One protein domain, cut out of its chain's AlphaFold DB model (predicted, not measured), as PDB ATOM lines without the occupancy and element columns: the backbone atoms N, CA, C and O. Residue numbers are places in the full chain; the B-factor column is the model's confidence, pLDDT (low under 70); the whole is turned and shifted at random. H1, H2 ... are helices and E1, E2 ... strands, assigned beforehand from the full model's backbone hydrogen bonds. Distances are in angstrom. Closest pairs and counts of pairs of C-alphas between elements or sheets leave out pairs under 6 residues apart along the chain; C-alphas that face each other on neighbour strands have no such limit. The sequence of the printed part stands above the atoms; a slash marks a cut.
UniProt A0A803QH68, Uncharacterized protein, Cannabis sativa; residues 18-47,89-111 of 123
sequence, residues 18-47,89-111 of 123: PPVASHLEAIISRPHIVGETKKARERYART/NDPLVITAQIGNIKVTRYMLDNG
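Overview. This is residues 18 to 47 and 89 to 111 of the 123 residues of an uncharacterized protein of Cannabis sativa (UniProt A0A803QH68). A narrow, twisted sheet of three strands makes the main body, with E3 in the middle between E1 and E2, and one short helix, H1, is set off beyond the end of E1 on a link of nine residues. No helix covers the sheet; E2 and E3 form a hairpin. The printed part has 53 residues, with E1, H1, E2 and E3 in that order along the chain; the sheet's order is E1, E3, E2, mixed, and the class is mixed, helices and strands. The whole is only just loose, close to extended, with a radius of gyration of the C-alphas of 14.7 A, and only just elongated, spanning 42 by 26 by 15 A.

Arrangement. Begin with the inner strand E3, residues 101 to 108. Beside it find edge strand E1, residues 22 to 28, parallel at 18 degrees; C-alphas 24 and 103 face each other at 4.7 A, and N 104 and O 24 are within hydrogen-bond range at 2.8 A. The other edge strand is E2, residues 91 to 98, antiparallel to E3 at 161 degrees; C-alphas 104 and 95 face each other at 4.2 A, and N 103 and O 96 are 2.8 A apart. H1, residues 38 to 47, is not on the sheet, with 0 pairs of C-alphas within 10 A, and is apart from E3. In H1 every O i to N i+4 pair is within hydrogen-bond range.

Along the chain. Find C-alpha 22 at (397.603, -48.898, 41.786); from there E1 runs 19.6 A to Ile 28. H1 begins at C-alpha 38, (392.811, -47.138, 70.066), and covers 14.5 A. E2 runs 21.3 A from Pro 91 to Ile 98, and E3 runs 22.5 A from Ile 101 to C-alpha 108 at (385.235, -32.997, 54.242).

Size, cuts and confidence. The C-alphas farthest apart, those of Pro 18 and Thr 47, are 42.4 A apart. Residues 48 to 88 are not printed, and C-alphas 47 and 89 are 27.4 A apart across this cut. Of the links printed whole, E2 to E3 is tight and E1 to H1 is short. Mean pLDDT of the printed part is 75.2; look for values under 70 at residues 28 to 36, 40, 47, 89 to 90 and 109 to 111.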
ATOM      1  N   PRO A  18     408.491 -43.812  41.107       80.25
ATOM      2  CA  PRO A  18     408.318 -45.115  40.479       80.25
ATOM      3  C   PRO A  18     406.999 -45.167  39.687       80.25
ATOM      4  O   PRO A  18     406.055 -44.449  40.016       80.25
ATOM      5  N   PRO A  19     406.874 -46.019  38.658       84.56
ATOM      6  CA  PRO A  19     405.619 -46.161  37.923       84.56
ATOM      7  C   PRO A  19     404.454 -46.506  38.862       84.56
ATOM      8  O   PRO A  19     404.575 -47.391  39.711       84.56
ATOM      9  N   VAL A  20     403.322 -45.811  38.720       84.88
ATOM     10  CA  VAL A  20     402.125 -46.066  39.535       84.88
ATOM     11  C   VAL A  20     401.501 -47.399  39.116       84.88
ATOM     12  O   VAL A  20     401.061 -47.552  37.981       84.88
ATOM     13  N   ALA A  21     401.440 -48.355  40.041       86.19
ATOM     14  CA  ALA A  21     400.846 -49.674  39.841       86.19
ATOM     15  C   ALA A  21     399.377 -49.742  40.293       86.19
ATOM     16  O   ALA A  21     398.623 -50.583  39.807       86.19
ATOM     17  N   SER A  22     398.963 -48.888  41.236       83.25
ATOM     18  CA  SER A  22     397.603 -48.898  41.786       83.25
ATOM     19  C   SER A  22     397.166 -47.540  42.350       83.25
ATOM     20  O   SER A  22     397.986 -46.650  42.605       83.25
ATOM     21  N   HIS A  23     395.850 -47.383  42.536       88.88
ATOM     22  CA  HIS A  23     395.230 -46.204  43.135       88.88
ATOM     23  C   HIS A  23     394.519 -46.562  44.444       88.88
ATOM     24  O   HIS A  23     393.790 -47.551  44.499       88.88
ATOM     25  N   LEU A  24     394.726 -45.756  45.486       84.38
ATOM     26  CA  LEU A  24     394.031 -45.863  46.765       84.38
ATOM     27  C   LEU A  24     393.246 -44.581  47.026       84.38
ATOM     28  O   LEU A  24     393.830 -43.501  47.091       84.38
ATOM     29  N   GLU A  25     391.947 -44.719  47.259       86.75
ATOM     30  CA  GLU A  25     391.059 -43.618  47.625       86.75
ATOM     31  C   GLU A  25     390.583 -43.777  49.069       86.75
ATOM     32  O   GLU A  25     390.135 -44.850  49.477       86.75
ATOM     33  N   ALA A  26     390.696 -42.711  49.863       77.69
ATOM     34  CA  ALA A  26     390.282 -42.708  51.262       77.69
ATOM     35  C   ALA A  26     389.481 -41.447  51.597       77.69
ATOM     36  O   ALA A  26     389.965 -40.329  51.421       77.69
ATOM     37  N   ILE A  27     388.278 -41.627  52.141       76.12
ATOM     38  CA  ILE A  27     387.453 -40.539  52.674       76.12
ATOM     39  C   ILE A  27     387.690 -40.469  54.180       76.12
ATOM     40  O   ILE A  27     387.470 -41.446  54.898       76.12
ATOM     41  N   ILE A  28     388.157 -39.321  54.664       66.62
ATOM     42  CA  ILE A  28     388.396 -39.083  56.085       66.62
ATOM     43  C   ILE A  28     387.421 -38.017  56.566       66.62
ATOM     44  O   ILE A  28     387.551 -36.838  56.248       66.62
ATOM     45  N   SER A  29     386.462 -38.446  57.380       61.75
ATOM     46  CA  SER A  29     385.735 -37.550  58.278       61.75
ATOM     47  C   SER A  29     386.525 -37.425  59.584       61.75
ATOM     48  O   SER A  29     387.245 -38.357  59.965       61.75
ATOM     49  N   ARG A  30     386.427 -36.290  60.287       62.72
ATOM     50  CA  ARG A  30     387.052 -36.171  61.614       62.72
ATOM     51  C   ARG A  30     386.511 -37.279  62.534       62.72
ATOM     52  O   ARG A  30     385.339 -37.640  62.416       62.72
ATOM     53  N   PRO A  31     387.329 -37.808  63.467       54.25
ATOM     54  CA  PRO A  31     386.823 -38.698  64.500       54.25
ATOM     55  C   PRO A  31     385.696 -37.979  65.248       54.25
ATOM     56  O   PRO A  31     385.913 -36.945  65.877       54.25
ATOM     57  N   HIS A  32     384.482 -38.504  65.155       53.00
ATOM     58  CA  HIS A  32     383.329 -38.043  65.925       53.00
ATOM     59  C   HIS A  32     383.639 -38.263  67.408       53.00
ATOM     60  O   HIS A  32     383.621 -39.415  67.808       53.00
ATOM     61  N   ILE A  33     383.985 -37.207  68.168       52.31
ATOM     62  CA  ILE A  33     384.129 -37.093  69.651       52.31
ATOM     63  C   ILE A  33     384.558 -38.388  70.388       52.31
ATOM     64  O   ILE A  33     384.171 -38.676  71.517       52.31
ATOM     65  N   VAL A  34     385.363 -39.221  69.751       51.38
ATOM     66  CA  VAL A  34     385.796 -40.515  70.260       51.38
ATOM     67  C   VAL A  34     387.280 -40.343  70.375       51.38
ATOM     68  O   VAL A  34     387.967 -40.207  69.366       51.38
ATOM     69  N   GLY A  35     387.728 -40.222  71.626       52.47
ATOM     70  CA  GLY A  35     389.094 -39.838  71.956       52.47
ATOM     71  C   GLY A  35     390.137 -40.587  71.126       52.47
ATOM     72  O   GLY A  35     389.923 -41.714  70.688       52.47
ATOM     73  N   GLU A  36     391.301 -39.977  70.948       60.78
ATOM     74  CA  GLU A  36     392.326 -40.411  69.986       60.78
ATOM     75  C   GLU A  36     392.930 -41.802  70.269       60.78
ATOM     76  O   GLU A  36     393.669 -42.363  69.462       60.78
ATOM     77  N   THR A  37     392.607 -42.402  71.417       71.88
ATOM     78  CA  THR A  37     393.129 -43.713  71.811       71.88
ATOM     79  C   THR A  37     392.477 -44.861  71.030       71.88
ATOM     80  O   THR A  37     391.257 -44.918  70.853       71.88
ATOM     81  N   LYS A  38     393.279 -45.874  70.671       74.88
ATOM     82  CA  LYS A  38     392.811 -47.138  70.066       74.88
ATOM     83  C   LYS A  38     391.628 -47.750  70.831       74.88
ATOM     84  O   LYS A  38     390.651 -48.175  70.223       74.88
ATOM     85  N   LYS A  39     391.684 -47.723  72.170       77.38
ATOM     86  CA  LYS A  39     390.619 -48.234  73.048       77.38
ATOM     87  C   LYS A  39     389.305 -47.466  72.898       77.38
ATOM     88  O   LYS A  39     388.247 -48.088  72.918       77.38
ATOM     89  N   ALA A  40     389.351 -46.141  72.769       68.69
ATOM     90  CA  ALA A  40     388.151 -45.338  72.548       68.69
ATOM     91  C   ALA A  40     387.534 -45.656  71.178       68.69
ATOM     92  O   ALA A  40     386.331 -45.909  71.095       68.69
ATOM     93  N   ARG A  41     388.368 -45.782  70.139       73.00
ATOM     94  CA  ARG A  41     387.923 -46.155  68.788       73.00
ATOM     95  C   ARG A  41     387.285 -47.550  68.732       73.00
ATOM     96  O   ARG A  41     386.243 -47.728  68.113       73.00
ATOM     97  N   GLU A  42     387.859 -48.526  69.435       77.81
ATOM     98  CA  GLU A  42     387.300 -49.883  69.565       77.81
ATOM     99  C   GLU A  42     385.989 -49.935  70.363       77.81
ATOM    100  O   GLU A  42     385.132 -50.780  70.094       77.81
ATOM    101  N   ARG A  43     385.823 -49.074  71.376       76.00
ATOM    102  CA  ARG A  43     384.561 -48.970  72.128       76.00
ATOM    103  C   ARG A  43     383.455 -48.394  71.254       76.00
ATOM    104  O   ARG A  43     382.390 -48.993  71.198       76.00
ATOM    105  N   TYR A  44     383.739 -47.320  70.522       73.25
ATOM    106  CA  TYR A  44     382.781 -46.725  69.590       73.25
ATOM    107  C   TYR A  44     382.349 -47.700  68.486       73.25
ATOM    108  O   TYR A  44     381.164 -47.868  68.213       73.25
ATOM    109  N   ALA A  45     383.303 -48.429  67.896       72.88
ATOM    110  CA  ALA A  45     382.988 -49.435  66.884       72.88
ATOM    111  C   ALA A  45     382.088 -50.563  67.424       72.88
ATOM    112  O   ALA A  45     381.280 -51.110  66.677       72.88
ATOM    113  N   ARG A  46     382.206 -50.907  68.715       77.38
ATOM    114  CA  ARG A  46     381.296 -51.854  69.376       77.38
ATOM    115  C   ARG A  46     379.911 -51.257  69.608       77.38
ATOM    116  O   ARG A  46     378.935 -51.933  69.310       77.38
ATOM    117  N   THR A  47     379.815 -50.013  70.077       66.12
ATOM    118  CA  THR A  47     378.517 -49.353  70.320       66.12
ATOM    119  C   THR A  47     377.731 -49.078  69.040       66.12
ATOM    120  O   THR A  47     376.518 -48.993  69.100       66.12
ATOM    121  N   ASN A  89     380.841 -27.159  52.761       59.09
ATOM    122  CA  ASN A  89     380.975 -28.610  52.561       59.09
ATOM    123  C   ASN A  89     381.971 -28.875  51.416       59.09
ATOM    124  O   ASN A  89     381.819 -29.834  50.656       59.09
ATOM    125  N   ASP A  90     382.958 -27.998  51.236       67.75
ATOM    126  CA  ASP A  90     383.917 -28.143  50.150       67.75
ATOM    127  C   ASP A  90     384.959 -29.207  50.538       67.75
ATOM    128  O   ASP A  90     385.618 -29.092  51.577       67.75
ATOM    129  N   PRO A  91     385.109 -30.293  49.755       73.38
ATOM    130  CA  PRO A  91     386.079 -31.327  50.071       73.38
ATOM    131  C   PRO A  91     387.500 -30.835  49.773       73.38
ATOM    132  O   PRO A  91     387.828 -30.472  48.643       73.38
ATOM    133  N   LEU A  92     388.389 -30.915  50.760       77.12
ATOM    134  CA  LEU A  92     389.827 -30.817  50.546       77.12
ATOM    135  C   LEU A  92     390.345 -32.159  50.017       77.12
ATOM    136  O   LEU A  92     390.301 -33.176  50.712       77.12
ATOM    137  N   VAL A  93     390.866 -32.166  48.790       82.06
ATOM    138  CA  VAL A  93     391.437 -33.363  48.162       82.06
ATOM    139  C   VAL A  93     392.958 -33.265  48.146       82.06
ATOM    140  O   VAL A  93     393.520 -32.332  47.580       82.06
ATOM    141  N   ILE A  94     393.631 -34.239  48.758       84.81
ATOM    142  CA  ILE A  94     395.092 -34.346  48.767       84.81
ATOM    143  C   ILE A  94     395.481 -35.631  48.049       84.81
ATOM    144  O   ILE A  94     395.149 -36.725  48.507       84.81
ATOM    145  N   THR A  95     396.227 -35.507  46.956       88.19
ATOM    146  CA  THR A  95     396.791 -36.651  46.239       88.19
ATOM    147  C   THR A  95     398.305 -36.662  46.382       88.19
ATOM    148  O   THR A  95     398.968 -35.677  46.071       88.19
ATOM    149  N   ALA A  96     398.854 -37.790  46.824       89.19
ATOM    150  CA  ALA A  96     400.287 -38.012  46.939       89.19
ATOM    151  C   ALA A  96     400.644 -39.405  46.421       89.19
ATOM    152  O   ALA A  96     399.860 -40.348  46.534       89.19
ATOM    153  N   GLN A  97     401.841 -39.549  45.864       88.44
ATOM    154  CA  GLN A  97     402.369 -40.854  45.500       88.44
ATOM    155  C   GLN A  97     403.218 -41.402  46.651       88.44
ATOM    156  O   GLN A  97     404.189 -40.774  47.065       88.44
ATOM    157  N   ILE A  98     402.842 -42.572  47.170       87.75
ATOM    158  CA  ILE A  98     403.571 -43.283  48.224       87.75
ATOM    159  C   ILE A  98     404.073 -44.593  47.616       87.75
ATOM    160  O   ILE A  98     403.291 -45.510  47.357       87.75
ATOM    161  N   GLY A  99     405.376 -44.671  47.334       88.81
ATOM    162  CA  GLY A  99     405.938 -45.772  46.547       88.81
ATOM    163  C   GLY A  99     405.318 -45.818  45.149       88.81
ATOM    164  O   GLY A  99     405.203 -44.792  44.484       88.81
ATOM    165  N   ASN A 100     404.881 -46.994  44.705       89.00
ATOM    166  CA  ASN A 100     404.188 -47.194  43.426       89.00
ATOM    167  C   ASN A 100     402.656 -47.033  43.527       89.00
ATOM    168  O   ASN A 100     401.939 -47.446  42.616       89.00
ATOM    169  N   ILE A 101     402.137 -46.469  44.620       87.50
ATOM    170  CA  ILE A 101     400.696 -46.294  44.834       87.50
ATOM    171  C   ILE A 101     400.361 -44.808  44.819       87.50
ATOM    172  O   ILE A 101     400.922 -44.017  45.580       87.50
ATOM    173  N   LYS A 102     399.394 -44.424  43.986       91.69
ATOM    174  CA  LYS A 102     398.805 -43.086  44.033       91.69
ATOM    175  C   LYS A 102     397.719 -43.077  45.101       91.69
ATOM    176  O   LYS A 102     396.725 -43.781  44.955       91.69
ATOM    177  N   VAL A 103     397.893 -42.288  46.149       88.94
ATOM    178  CA  VAL A 103     396.946 -42.165  47.260       88.94
ATOM    179  C   VAL A 103     396.202 -40.841  47.140       88.94
ATOM    180  O   VAL A 103     396.834 -39.788  47.151       88.94
ATOM    181  N   THR A 104     394.875 -40.884  47.058       88.75
ATOM    182  CA  THR A 104     393.994 -39.711  47.145       88.75
ATOM    183  C   THR A 104     393.219 -39.753  48.454       88.75
ATOM    184  O   THR A 104     392.575 -40.747  48.793       88.75
ATOM    185  N   ARG A 105     393.277 -38.655  49.202       83.69
ATOM    186  CA  ARG A 105     392.561 -38.458  50.456       83.69
ATOM    187  C   ARG A 105     391.559 -37.325  50.293       83.69
ATOM    188  O   ARG A 105     391.958 -36.207  49.984       83.69
ATOM    189  N   TYR A 106     390.293 -37.612  50.564       81.06
ATOM    190  CA  TYR A 106     389.212 -36.632  50.602       81.06
ATOM    191  C   TYR A 106     388.931 -36.274  52.065       81.06
ATOM    192  O   TYR A 106     388.586 -37.149  52.862       81.06
ATOM    193  N   MET A 107     389.107 -35.010  52.432       75.00
ATOM    194  CA  MET A 107     388.720 -34.458  53.728       75.00
ATOM    195  C   MET A 107     387.497 -33.575  53.530       75.00
ATOM    196  O   MET A 107     387.542 -32.635  52.749       75.00
ATOM    197  N   LEU A 108     386.406 -33.872  54.229       72.00
ATOM    198  CA  LEU A 108     385.235 -32.997  54.242       72.00
ATOM    199  C   LEU A 108     385.520 -31.851  55.217       72.00
ATOM    200  O   LEU A 108     385.721 -32.108  56.410       72.00
ATOM    201  N   ASP A 109     385.619 -30.621  54.708       65.56
ATOM    202  CA  ASP A 109     385.695 -29.444  55.568       65.56
ATOM    203  C   ASP A 109     384.324 -29.240  56.221       65.56
ATOM    204  O   ASP A 109     383.314 -29.165  55.535       65.56
ATOM    205  N   ASN A 110     384.294 -29.192  57.553       62.94
ATOM    206  CA  ASN A 110     383.097 -28.881  58.337       62.94
ATOM    207  C   ASN A 110     383.205 -27.465  58.946       62.94
ATOM    208  O   ASN A 110     382.661 -27.210  60.024       62.94
ATOM    209  N   GLY A 111     383.961 -26.561  58.314       55.84
ATOM    210  CA  GLY A 111     384.207 -25.195  58.781       55.84
ATOM    211  C   GLY A 111     385.437 -25.048  59.684       55.84
ATOM    212  O   GLY A 111     385.473 -24.149  60.527       55.84
TER     213      GLY A 111